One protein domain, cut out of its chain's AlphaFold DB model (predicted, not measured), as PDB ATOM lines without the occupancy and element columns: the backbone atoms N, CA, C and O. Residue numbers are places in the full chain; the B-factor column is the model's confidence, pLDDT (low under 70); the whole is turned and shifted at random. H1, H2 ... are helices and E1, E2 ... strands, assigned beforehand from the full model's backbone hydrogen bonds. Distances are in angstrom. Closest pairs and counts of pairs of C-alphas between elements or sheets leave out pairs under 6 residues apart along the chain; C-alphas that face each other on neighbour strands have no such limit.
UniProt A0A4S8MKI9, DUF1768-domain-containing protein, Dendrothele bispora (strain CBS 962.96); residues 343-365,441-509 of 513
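What this domain is: This is residues 343 to 365 and 441 to 509 of the 513 residues of the protein "DUF1768-domain-containing protein" of Dendrothele bispora (strain CBS 962.96) (UniProt A0A4S8MKI9). With little regular structure, the domain has one longer helix, H2, a short helix, H1, about perpendicular to it, strand E2 packed on H2 and paired with E1, and a long loop, residues 458 to 489. Of 92 printed residues, 31 are in named elements, ordered E1, H1, E2, H2, mostly helix; the two-strand sheet is parallel. It is only just compact, close to loose, radius of gyration of the C-alphas 14.4 A, spanning 54 by 29 by 19 A.

Where its parts are: E1 is residues 348 to 350, from C-alpha (8.739, 29.127, -26.132). H1 is 441 to 449, 12.0 A; E2 is 455 to 457. H2, 490 to 505, is 22.4 A, ending at C-alpha (16.558, 47.688, -14.659).

How they stand to each other: E1 and E2 are parallel; N 350 and O 456 are 3.0 A apart. The closest C-alphas of E2 and H2, Leu 455 and Gly 492, are 4.6 A apart. H1 and H2 touch, closest C-alphas Leu 448 and Arg 499, 6.0 A, about perpendicular at 76 degrees. Every O i to N i+4 pair in H1 and H2 is within hydrogen-bond range.

The domain as a whole: Residues 366 to 440 are cut out, leaving 14.6 A between C-alphas 365 and 441. The E2 to H2 link is long. Residues 343 to 344, 470 to 485 and 506 to 509 have pLDDT under 70.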
ATOM      1  N   ASP A 343      17.205  36.055 -30.921       58.66
ATOM      2  CA  ASP A 343      16.348  36.764 -31.867       58.66
ATOM      3  C   ASP A 343      15.385  35.834 -32.629       58.66
ATOM      4  O   ASP A 343      14.753  36.244 -33.601       58.66
ATOM      5  N   SER A 344      15.241  34.570 -32.204       68.25
ATOM      6  CA  SER A 344      14.200  33.711 -32.771       68.25
ATOM      7  C   SER A 344      12.801  34.224 -32.407       68.25
ATOM      8  O   SER A 344      12.508  34.589 -31.268       68.25
ATOM      9  N   THR A 345      11.911  34.246 -33.399       79.81
ATOM     10  CA  THR A 345      10.496  34.627 -33.242       79.81
ATOM     11  C   THR A 345       9.603  33.448 -32.850       79.81
ATOM     12  O   THR A 345       8.432  33.639 -32.526       79.81
ATOM     13  N   GLU A 346      10.147  32.228 -32.856       86.50
ATOM     14  CA  GLU A 346       9.437  31.005 -32.489       86.50
ATOM     15  C   GLU A 346       9.015  31.039 -31.006       86.50
ATOM     16  O   GLU A 346       9.870  31.246 -30.134       86.50
ATOM     17  N   PRO A 347       7.734  30.797 -30.673       88.88
ATOM     18  CA  PRO A 347       7.288  30.743 -29.286       88.88
ATOM     19  C   PRO A 347       8.049  29.716 -28.439       88.88
ATOM     20  O   PRO A 347       8.519  28.687 -28.926       88.88
ATOM     21  N   LEU A 348       8.178  30.004 -27.149       91.25
ATOM     22  CA  LEU A 348       8.739  29.127 -26.132       91.25
ATOM     23  C   LEU A 348       7.588  28.582 -25.285       91.25
ATOM     24  O   LEU A 348       6.950  29.320 -24.530       91.25
ATOM     25  N   TYR A 349       7.345  27.283 -25.420       90.38
ATOM     26  CA  TYR A 349       6.292  26.566 -24.712       90.38
ATOM     27  C   TYR A 349       6.815  25.959 -23.413       90.38
ATOM     28  O   TYR A 349       7.833  25.269 -23.411       90.38
ATOM     29  N   PHE A 350       6.107  26.182 -22.308       92.44
ATOM     30  CA  PHE A 350       6.405  25.564 -21.016       92.44
ATOM     31  C   PHE A 350       5.119  25.150 -20.299       92.44
ATOM     32  O   PHE A 350       4.076  25.758 -20.491       92.44
ATOM     33  N   SER A 351       5.184  24.122 -19.461       90.31
ATOM     34  CA  SER A 351       4.034  23.544 -18.752       90.31
ATOM     35  C   SER A 351       4.414  23.195 -17.310       90.31
ATOM     36  O   SER A 351       5.577  23.329 -16.921       90.31
ATOM     37  N   GLN A 352       3.460  22.703 -16.511       88.00
ATOM     38  CA  GLN A 352       3.718  22.267 -15.128       88.00
ATOM     39  C   GLN A 352       4.803  21.184 -15.003       88.00
ATOM     40  O   GLN A 352       5.450  21.074 -13.965       88.00
ATOM     41  N   THR A 353       4.997  20.376 -16.048       86.38
ATOM     42  CA  THR A 353       5.953  19.260 -16.081       86.38
ATOM     43  C   THR A 353       7.227  19.569 -16.870       86.38
ATOM     44  O   THR A 353       8.067  18.682 -17.022       86.38
ATOM     45  N   HIS A 354       7.403  20.798 -17.372       85.75
ATOM     46  CA  HIS A 354       8.589  21.151 -18.151       85.75
ATOM     47  C   HIS A 354       9.843  21.183 -17.253       85.75
ATOM     48  O   HIS A 354       9.857  21.948 -16.286       85.75
ATOM     49  N   PRO A 355      10.917  20.431 -17.577       84.31
ATOM     50  CA  PRO A 355      12.095  20.315 -16.713       84.31
ATOM     51  C   PRO A 355      12.777  21.664 -16.446       84.31
ATOM     52  O   PRO A 355      12.940  22.048 -15.292       84.31
ATOM     53  N   ASP A 356      13.121  22.414 -17.496       90.69
ATOM     54  CA  ASP A 356      13.946  23.626 -17.354       90.69
ATOM     55  C   ASP A 356      13.149  24.852 -16.869       90.69
ATOM     56  O   ASP A 356      13.581  25.588 -15.980       90.69
ATOM     57  N   TYR A 357      11.946  25.060 -17.412       94.00
ATOM     58  CA  TYR A 357      11.123  26.248 -17.142       94.00
ATOM     59  C   TYR A 357      10.152  26.107 -15.962       94.00
ATOM     60  O   TYR A 357       9.429  27.057 -15.659       94.00
ATOM     61  N   GLY A 358      10.170  24.990 -15.221       92.81
ATOM     62  CA  GLY A 358       9.391  24.838 -13.981       92.81
ATOM     63  C   GLY A 358       9.664  25.946 -12.947       92.81
ATOM     64  O   GLY A 358       8.806  26.283 -12.131       92.81
ATOM     65  N   GLY A 359      10.826  26.606 -13.033       95.56
ATOM     66  CA  GLY A 359      11.140  27.816 -12.275       95.56
ATOM     67  C   GLY A 359      10.179  28.987 -12.515       95.56
ATOM     68  O   GLY A 359       9.889  29.720 -11.568       95.56
ATOM     69  N   PHE A 360       9.613  29.149 -13.716       96.94
ATOM     70  CA  PHE A 360       8.741  30.281 -14.061       96.94
ATOM     71  C   PHE A 360       7.393  30.255 -13.323       96.94
ATOM     72  O   PHE A 360       6.919  31.304 -12.887       96.94
ATOM     73  N   LEU A 361       6.833  29.067 -13.079       96.94
ATOM     74  CA  LEU A 361       5.510  28.854 -12.474       96.94
ATOM     75  C   LEU A 361       5.352  29.594 -11.121       96.94
ATOM     76  O   LEU A 361       6.254  29.506 -10.281       96.94
ATOM     77  N   PRO A 362       4.231  30.293 -10.839       96.94
ATOM     78  CA  PRO A 362       4.046  31.021  -9.574       96.94
ATOM     79  C   PRO A 362       4.137  30.136  -8.321       96.94
ATOM     80  O   PRO A 362       4.595  30.574  -7.266       96.94
ATOM     81  N   HIS A 363       3.756  28.867  -8.443       95.69
ATOM     82  CA  HIS A 363       3.768  27.910  -7.343       95.69
ATOM     83  C   HIS A 363       5.118  27.191  -7.141       95.69
ATOM     84  O   HIS A 363       5.234  26.405  -6.204       95.69
ATOM     85  N   SER A 364       6.140  27.445  -7.973       95.75
ATOM     86  CA  SER A 364       7.449  26.786  -7.848       95.75
ATOM     87  C   SER A 364       8.182  27.168  -6.553       95.75
ATOM     88  O   SER A 364       7.970  28.250  -6.005       95.75
ATOM     89  N   HIS A 365       9.055  26.282  -6.057       94.19
ATOM     90  CA  HIS A 365       9.687  26.344  -4.724       94.19
ATOM     91  C   HIS A 365      10.789  27.419  -4.559       94.19
ATOM     92  O   HIS A 365      11.850  27.168  -3.987       94.19
ATOM     93  N   PRO A 441      18.704  35.304  -9.092       96.31
ATOM     94  CA  PRO A 441      19.536  35.632 -10.255       96.31
ATOM     95  C   PRO A 441      19.551  34.564 -11.354       96.31
ATOM     96  O   PRO A 441      19.511  34.904 -12.533       96.31
ATOM     97  N   ASN A 442      19.522  33.279 -10.989       95.69
ATOM     98  CA  ASN A 442      19.474  32.176 -11.954       95.69
ATOM     99  C   ASN A 442      18.150  32.157 -12.742       95.69
ATOM    100  O   ASN A 442      18.157  31.913 -13.946       95.69
ATOM    101  N   LEU A 443      17.020  32.473 -12.093       96.88
ATOM    102  CA  LEU A 443      15.734  32.627 -12.780       96.88
ATOM    103  C   LEU A 443      15.686  33.912 -13.615       96.88
ATOM    104  O   LEU A 443      15.126  33.885 -14.708       96.88
ATOM    105  N   ARG A 444      16.278  35.022 -13.137       97.19
ATOM    106  CA  ARG A 444      16.428  36.269 -13.916       97.19
ATOM    107  C   ARG A 444      17.190  35.991 -15.208       97.19
ATOM    108  O   ARG A 444      16.704  36.334 -16.278       97.19
ATOM    109  N   ALA A 445      18.336  35.317 -15.112       95.88
ATOM    110  CA  ALA A 445      19.142  34.919 -16.260       95.88
ATOM    111  C   ALA A 445      18.358  34.010 -17.220       95.88
ATOM    112  O   ALA A 445      18.301  34.312 -18.408       95.88
ATOM    113  N   LEU A 446      17.681  32.970 -16.716       96.00
ATOM    114  CA  LEU A 446      16.860  32.068 -17.533       96.00
ATOM    115  C   LEU A 446      15.720  32.801 -18.265       96.00
ATOM    116  O   LEU A 446      15.490  32.547 -19.444       96.00
ATOM    117  N   LEU A 447      15.028  33.733 -17.598       96.69
ATOM    118  CA  LEU A 447      13.954  34.525 -18.206       96.69
ATOM    119  C   LEU A 447      14.488  35.514 -19.256       96.69
ATOM    120  O   LEU A 447      13.875  35.681 -20.311       96.69
ATOM    121  N   LEU A 448      15.638  36.146 -19.010       96.00
ATOM    122  CA  LEU A 448      16.291  37.046 -19.969       96.00
ATOM    123  C   LEU A 448      16.826  36.296 -21.203       96.00
ATOM    124  O   LEU A 448      16.692  36.804 -22.319       96.00
ATOM    125  N   LEU A 449      17.356  35.081 -21.003       94.50
ATOM    126  CA  LEU A 449      17.866  34.168 -22.036       94.50
ATOM    127  C   LEU A 449      16.772  33.670 -22.997       94.50
ATOM    128  O   LEU A 449      17.086  33.224 -24.095       94.50
ATOM    129  N   THR A 450      15.486  33.817 -22.651       93.50
ATOM    130  CA  THR A 450      14.379  33.548 -23.591       93.50
ATOM    131  C   THR A 450      14.379  34.461 -24.824       93.50
ATOM    132  O   THR A 450      13.597  34.232 -25.744       93.50
ATOM    133  N   GLY A 451      15.243  35.482 -24.875       91.94
ATOM    134  CA  GLY A 451      15.374  36.345 -26.043       91.94
ATOM    135  C   GLY A 451      14.104  37.156 -26.282       91.94
ATOM    136  O   GLY A 451      13.418  37.540 -25.331       91.94
ATOM    137  N   ASN A 452      13.784  37.441 -27.537       91.38
ATOM    138  CA  ASN A 452      12.546  38.142 -27.897       91.38
ATOM    139  C   ASN A 452      11.353  37.192 -28.124       91.38
ATOM    140  O   ASN A 452      10.260  37.650 -28.456       91.38
ATOM    141  N   ARG A 453      11.535  35.885 -27.876       92.19
ATOM    142  CA  ARG A 453      10.529  34.839 -28.103       92.19
ATOM    143  C   ARG A 453       9.214  35.126 -27.364       92.19
ATOM    144  O   ARG A 453       9.256  35.519 -26.188       92.19
ATOM    145  N   PRO A 454       8.051  34.864 -27.992       92.56
ATOM    146  CA  PRO A 454       6.777  34.760 -27.289       92.56
ATOM    147  C   PRO A 454       6.844  33.665 -26.218       92.56
ATOM    148  O   PRO A 454       7.322  32.570 -26.500       92.56
ATOM    149  N   LEU A 455       6.363  33.924 -25.003       94.19
ATOM    150  CA  LEU A 455       6.270  32.905 -23.951       94.19
ATOM    151  C   LEU A 455       4.839  32.375 -23.875       94.19
ATOM    152  O   LEU A 455       3.896  33.165 -23.791       94.19
ATOM    153  N   VAL A 456       4.677  31.052 -23.881       93.00
ATOM    154  CA  VAL A 456       3.365  30.395 -23.813       93.00
ATOM    155  C   VAL A 456       3.360  29.332 -22.721       93.00
ATOM    156  O   VAL A 456       4.082  28.336 -22.799       93.00
ATOM    157  N   TYR A 457       2.527  29.546 -21.704       93.31
ATOM    158  CA  TYR A 457       2.215  28.524 -20.713       93.31
ATOM    159  C   TYR A 457       1.188  27.564 -21.317       93.31
ATOM    160  O   TYR A 457       0.042  27.947 -21.547       93.31
ATOM    161  N   SER A 458       1.608  26.335 -21.608       89.06
ATOM    162  CA  SER A 458       0.750  25.317 -22.199       89.06
ATOM    163  C   SER A 458       0.147  24.424 -21.113       89.06
ATOM    164  O   SER A 458       0.851  23.647 -20.460       89.06
ATOM    165  N   GLU A 459      -1.155  24.582 -20.884       86.44
ATOM    166  CA  GLU A 459      -1.963  23.803 -19.936       86.44
ATOM    167  C   GLU A 459      -3.409  23.778 -20.432       86.44
ATOM    168  O   GLU A 459      -4.164  24.738 -20.271       86.44
ATOM    169  N   GLU A 460      -3.810  22.633 -20.984       81.62
ATOM    170  CA  GLU A 460      -5.139  22.392 -21.553       81.62
ATOM    171  C   GLU A 460      -6.294  22.808 -20.620       81.62
ATOM    172  O   GLU A 460      -7.354  23.226 -21.081       81.62
ATOM    173  N   ARG A 461      -6.128  22.693 -19.296       82.81
ATOM    174  CA  ARG A 461      -7.209  22.945 -18.325       82.81
ATOM    175  C   ARG A 461      -7.259  24.367 -17.766       82.81
ATOM    176  O   ARG A 461      -8.171  24.647 -16.990       82.81
ATOM    177  N   ASP A 462      -6.343  25.251 -18.155       86.06
ATOM    178  CA  ASP A 462      -6.269  26.630 -17.658       86.06
ATOM    179  C   ASP A 462      -6.305  27.628 -18.822       86.06
ATOM    180  O   ASP A 462      -5.277  28.083 -19.318       86.06
ATOM    181  N   SER A 463      -7.514  27.984 -19.264       88.19
ATOM    182  CA  SER A 463      -7.739  28.931 -20.366       88.19
ATOM    183  C   SER A 463      -7.538  30.406 -19.989       88.19
ATOM    184  O   SER A 463      -7.806  31.282 -20.813       88.19
ATOM    185  N   PHE A 464      -7.107  30.707 -18.759       91.06
ATOM    186  CA  PHE A 464      -6.799  32.070 -18.325       91.06
ATOM    187  C   PHE A 464      -5.288  32.284 -18.226       91.06
ATOM    188  O   PHE A 464      -4.728  33.132 -18.922       91.06
ATOM    189  N   TRP A 465      -4.601  31.501 -17.391       92.75
ATOM    190  CA  TRP A 465      -3.152  31.623 -17.256       92.75
ATOM    191  C   TRP A 465      -2.412  30.983 -18.430       92.75
ATOM    192  O   TRP A 465      -1.320  31.448 -18.754       92.75
ATOM    193  N   GLY A 466      -2.983  29.947 -19.056       90.56
ATOM    194  CA  GLY A 466      -2.395  29.202 -20.169       90.56
ATOM    195  C   GLY A 466      -3.157  29.318 -21.490       90.56
ATOM    196  O   GLY A 466      -4.110  30.090 -21.622       90.56
ATOM    197  N   ASP A 467      -2.701  28.552 -22.481       86.62
ATOM    198  CA  ASP A 467      -3.325  28.430 -23.807       86.62
ATOM    199  C   ASP A 467      -4.619  27.590 -23.811       86.62
ATOM    200  O   ASP A 467      -5.441  27.761 -24.705       86.62
ATOM    201  N   GLY A 468      -4.873  26.752 -22.801       82.69
ATOM    202  CA  GLY A 468      -6.128  26.004 -22.662       82.69
ATOM    203  C   GLY A 468      -6.407  25.000 -23.793       82.69
ATOM    204  O   GLY A 468      -5.554  24.688 -24.623       82.69
ATOM    205  N   VAL A 469      -7.633  24.464 -23.841       71.56
ATOM    206  CA  VAL A 469      -8.083  23.648 -24.982       71.56
ATOM    207  C   VAL A 469      -8.604  24.558 -26.091       71.56
ATOM    208  O   VAL A 469      -9.587  25.264 -25.887       71.56
ATOM    209  N   GLY A 470      -7.998  24.478 -27.272       62.75
ATOM    210  CA  GLY A 470      -8.631  24.890 -28.524       62.75
ATOM    211  C   GLY A 470      -9.646  23.838 -28.971       62.75
ATOM    212  O   GLY A 470      -9.332  22.645 -29.056       62.75
ATOM    213  N   LEU A 471     -10.882  24.257 -29.213       56.69
ATOM    214  CA  LEU A 471     -11.933  23.342 -29.648       56.69
ATOM    215  C   LEU A 471     -11.777  23.022 -31.140       56.69
ATOM    216  O   LEU A 471     -11.293  23.838 -31.925       56.69
ATOM    217  N   ASP A 472     -12.198  21.829 -31.565       59.19
ATOM    218  CA  ASP A 472     -12.503  21.640 -32.984       59.19
ATOM    219  C   ASP A 472     -13.854  22.283 -33.349       59.19
ATOM    220  O   ASP A 472     -14.628  22.706 -32.487       59.19
ATOM    221  N   GLY A 473     -14.151  22.363 -34.649       54.09
ATOM    222  CA  GLY A 473     -15.383  22.981 -35.158       54.09
ATOM    223  C   GLY A 473     -16.687  22.273 -34.759       54.09
ATOM    224  O   GLY A 473     -17.757  22.760 -35.115       54.09
ATOM    225  N   GLU A 474     -16.616  21.148 -34.040       61.47
ATOM    226  CA  GLU A 474     -17.761  20.425 -33.469       61.47
ATOM    227  C   GLU A 474     -17.839  20.589 -31.931       61.47
ATOM    228  O   GLU A 474     -18.760  20.085 -31.286       61.47
ATOM    229  N   GLY A 475     -16.908  21.337 -31.324       56.16
ATOM    230  CA  GLY A 475     -16.846  21.593 -29.884       56.16
ATOM    231  C   GLY A 475     -16.174  20.481 -29.074       56.16
ATOM    232  O   GLY A 475     -16.271  20.477 -27.843       56.16
ATOM    233  N   SER A 476     -15.501  19.531 -29.728       52.31
ATOM    234  CA  SER A 476     -14.764  18.465 -29.050       52.31
ATOM    235  C   SER A 476     -13.362  18.919 -28.636       52.31
ATOM    236  O   SER A 476     -12.741  19.788 -29.253       52.31
ATOM    237  N   ARG A 477     -12.846  18.328 -27.550       56.34
ATOM    238  CA  ARG A 477     -11.477  18.584 -27.081       56.34
ATOM    239  C   ARG A 477     -10.479  17.877 -27.987       56.34
ATOM    240  O   ARG A 477     -10.416  16.647 -27.986       56.34
ATOM    241  N   LYS A 478      -9.657  18.652 -28.687       53.00
ATOM    242  CA  LYS A 478      -8.563  18.148 -29.510       53.00
ATOM    243  C   LYS A 478      -7.233  18.265 -28.745       53.00
ATOM    244  O   LYS A 478      -6.971  19.333 -28.201       53.00
ATOM    245  N   PRO A 479      -6.372  17.230 -28.716       52.47
ATOM    246  CA  PRO A 479      -4.973  17.390 -28.321       52.47
ATOM    247  C   PRO A 479      -4.267  18.261 -29.363       52.47
ATOM    248  O   PRO A 479      -4.316  17.967 -30.563       52.47
ATOM    249  N   LEU A 480      -3.652  19.352 -28.924       56.66
ATOM    250  CA  LEU A 480      -3.170  20.411 -29.808       56.66
ATOM    251  C   LEU A 480      -1.647  20.424 -29.905       56.66
ATOM    252  O   LEU A 480      -0.940  20.001 -28.991       56.66
ATOM    253  N   ALA A 481      -1.137  20.965 -31.011       59.38
ATOM    254  CA  ALA A 481       0.212  21.510 -30.990       59.38
ATOM    255  C   ALA A 481       0.225  22.717 -30.026       59.38
ATOM    256  O   ALA A 481      -0.753  23.474 -30.019       59.38
ATOM    257  N   PRO A 482       1.284  22.913 -29.221       57.75
ATOM    258  CA  PRO A 482       1.359  24.034 -28.287       57.75
ATOM    259  C   PRO A 482       1.088  25.380 -28.980       57.75
ATOM    260  O   PRO A 482       1.507  25.579 -30.122       57.75
ATOM    261  N   GLY A 483       0.363  26.291 -28.320       59.09
ATOM    262  CA  GLY A 483       0.008  27.590 -28.915       59.09
ATOM    263  C   GLY A 483      -1.080  27.550 -29.997       59.09
ATOM    264  O   GLY A 483      -1.252  28.525 -30.726       59.09
ATOM    265  N   GLN A 484      -1.818  26.444 -30.124       66.12
ATOM    266  CA  GLN A 484      -3.081  26.379 -30.880       66.12
ATOM    267  C   GLN A 484      -4.323  26.450 -29.968       66.12
ATOM    268  O   GLN A 484      -5.445  26.344 -30.459       66.12
ATOM    269  N   GLY A 485      -4.138  26.581 -28.651       67.50
ATOM    270  CA  GLY A 485      -5.231  26.761 -27.695       67.50
ATOM    271  C   GLY A 485      -5.824  28.176 -27.724       67.50
ATOM    272  O   GLY A 485      -5.143  29.140 -28.071       67.50
ATOM    273  N   GLU A 486      -7.105  28.296 -27.368       78.12
ATOM    274  CA  GLU A 486      -7.891  29.545 -27.431       78.12
ATOM    275  C   GLU A 486      -7.895  30.342 -26.103       78.12
ATOM    276  O   GLU A 486      -8.651  31.299 -25.931       78.12
ATOM    277  N   GLY A 487      -7.070  29.933 -25.136       84.56
ATOM    278  CA  GLY A 487      -6.894  30.562 -23.828       84.56
ATOM    279  C   GLY A 487      -6.028  31.826 -23.847       84.56
ATOM    280  O   GLY A 487      -5.278  32.098 -24.782       84.56
ATOM    281  N   MET A 488      -6.132  32.621 -22.780       90.06
ATOM    282  CA  MET A 488      -5.544  33.966 -22.718       90.06
ATOM    283  C   MET A 488      -4.021  33.984 -22.505       90.06
ATOM    284  O   MET A 488      -3.392  35.015 -22.751       90.06
ATOM    285  N   ASN A 489      -3.412  32.879 -22.054       94.06
ATOM    286  CA  ASN A 489      -1.972  32.778 -21.781       94.06
ATOM    287  C   ASN A 489      -1.437  33.939 -20.901       94.06
ATOM    288  O   ASN A 489      -0.334  34.452 -21.113       94.06
ATOM    289  N   GLU A 490      -2.209  34.401 -19.908       95.50
ATOM    290  CA  GLU A 490      -1.798  35.556 -19.095       95.50
ATOM    291  C   GLU A 490      -0.510  35.295 -18.306       95.50
ATOM    292  O   GLU A 490       0.228  36.240 -18.046       95.50
ATOM    293  N   LEU A 491      -0.156  34.042 -17.983       96.69
ATOM    294  CA  LEU A 491       1.144  33.748 -17.369       96.69
ATOM    295  C   LEU A 491       2.297  33.996 -18.353       96.69
ATOM    296  O   LEU A 491       3.274  34.646 -17.983       96.69
ATOM    297  N   GLY A 492       2.183  33.536 -19.602       96.06
ATOM    298  CA  GLY A 492       3.183  33.795 -20.638       96.06
ATOM    299  C   GLY A 492       3.310  35.286 -20.963       96.06
ATOM    300  O   GLY A 492       4.417  35.829 -20.966       96.06
ATOM    301  N   GLN A 493       2.180  35.981 -21.132       96.19
ATOM    302  CA  GLN A 493       2.159  37.431 -21.344       96.19
ATOM    303  C   GLN A 493       2.795  38.205 -20.177       96.19
ATOM    304  O   GLN A 493       3.657  39.059 -20.387       96.19
ATOM    305  N   MET A 494       2.422  37.881 -18.939       98.00
ATOM    306  CA  MET A 494       2.953  38.503 -17.725       98.00
ATOM    307  C   MET A 494       4.456  38.252 -17.545       98.00
ATOM    308  O   MET A 494       5.183  39.164 -17.157       98.00
ATOM    309  N   LEU A 495       4.957  37.056 -17.878       98.00
ATOM    310  CA  LEU A 495       6.395  36.765 -17.866       98.00
ATOM    311  C   LEU A 495       7.167  37.612 -18.884       98.00
ATOM    312  O   LEU A 495       8.275  38.045 -18.574       98.00
ATOM    313  N   MET A 496       6.590  37.914 -20.053       97.38
ATOM    314  CA  MET A 496       7.195  38.858 -21.004       97.38
ATOM    315  C   MET A 496       7.210  40.289 -20.444       97.38
ATOM    316  O   MET A 496       8.258  40.934 -20.456       97.38
ATOM    317  N   ARG A 497       6.106  40.754 -19.836       97.50
ATOM    318  CA  ARG A 497       6.047  42.070 -19.160       97.50
ATOM    319  C   ARG A 497       7.094  42.189 -18.035       97.50
ATOM    320  O   ARG A 497       7.736  43.230 -17.900       97.50
ATOM    321  N   VAL A 498       7.327  41.117 -17.272       97.88
ATOM    322  CA  VAL A 498       8.386  41.030 -16.244       97.88
ATOM    323  C   VAL A 498       9.790  40.990 -16.864       97.88
ATOM    324  O   VAL A 498      10.660  41.742 -16.428       97.88
ATOM    325  N   ARG A 499      10.019  40.185 -17.911       97.19
ATOM    326  CA  ARG A 499      11.291  40.122 -18.659       97.19
ATOM    327  C   ARG A 499      11.724  41.506 -19.132       97.19
ATOM    328  O   ARG A 499      12.867  41.902 -18.917       97.19
ATOM    329  N   ASP A 500      10.806  42.255 -19.729       95.81
ATOM    330  CA  ASP A 500      11.120  43.547 -20.334       95.81
ATOM    331  C   ASP A 500      11.294  44.655 -19.274       95.81
ATOM    332  O   ASP A 500      12.104  45.563 -19.460       95.81
ATOM    333  N   LYS A 501      10.661  44.537 -18.095       96.00
ATOM    334  CA  LYS A 501      11.008  45.344 -16.906       96.00
ATOM    335  C   LYS A 501      12.430  45.051 -16.415       96.00
ATOM    336  O   LYS A 501      13.226  45.979 -16.279       96.00
ATOM    337  N   LEU A 502      12.790  43.777 -16.233       95.25
ATOM    338  CA  LEU A 502      14.126  43.353 -15.779       95.25
ATOM    339  C   LEU A 502      15.245  43.777 -16.753       95.25
ATOM    340  O   LEU A 502      16.355  44.070 -16.307       95.25
ATOM    341  N   ARG A 503      14.954  43.857 -18.061       93.88
ATOM    342  CA  ARG A 503      15.854  44.411 -19.097       93.88
ATOM    343  C   ARG A 503      16.097  45.910 -18.974       93.88
ATOM    344  O   ARG A 503      17.158  46.376 -19.363       93.88
ATOM    345  N   ASN A 504      15.131  46.668 -18.464       90.00
ATOM    346  CA  ASN A 504      15.274  48.115 -18.282       90.00
ATOM    347  C   ASN A 504      15.920  48.470 -16.930       90.00
ATOM    348  O   ASN A 504      16.545  49.518 -16.809       90.00
ATOM    349  N   GLU A 505      15.816  47.589 -15.928       85.50
ATOM    350  CA  GLU A 505      16.558  47.688 -14.659       85.50
ATOM    351  C   GLU A 505      18.031  47.280 -14.763       85.50
ATOM    352  O   GLU A 505      18.854  47.742 -13.976       85.50
ATOM    353  N   SER A 506      18.358  46.369 -15.680       65.75
ATOM    354  CA  SER A 506      19.732  45.996 -16.001       65.75
ATOM    355  C   SER A 506      20.204  46.860 -17.172       65.75
ATOM    356  O   SER A 506      19.972  46.460 -18.311       65.75
ATOM    357  N   PRO A 507      20.839  48.033 -16.946       50.12
ATOM    358  CA  PRO A 507      21.425  48.803 -18.033       50.12
ATOM    359  C   PRO A 507      22.500  47.950 -18.703       50.12
ATOM    360  O   PRO A 507      23.578  47.737 -18.152       50.12
ATOM    361  N   ASP A 508      22.161  47.426 -19.878       48.31
ATOM    362  CA  ASP A 508      23.062  46.648 -20.715       48.31
ATOM    363  C   ASP A 508      24.316  47.495 -21.011       48.31
ATOM    364  O   ASP A 508      24.192  48.559 -21.631       48.31
ATOM    365  N   PRO A 509      25.512  47.071 -20.552       48.91
ATOM    366  CA  PRO A 509      26.729  47.869 -20.669       48.91
ATOM    367  C   PRO A 509      27.176  48.075 -22.123       48.91
ATOM    368  O   PRO A 509      28.038  48.917 -22.363       48.91
TER     369      PRO A 509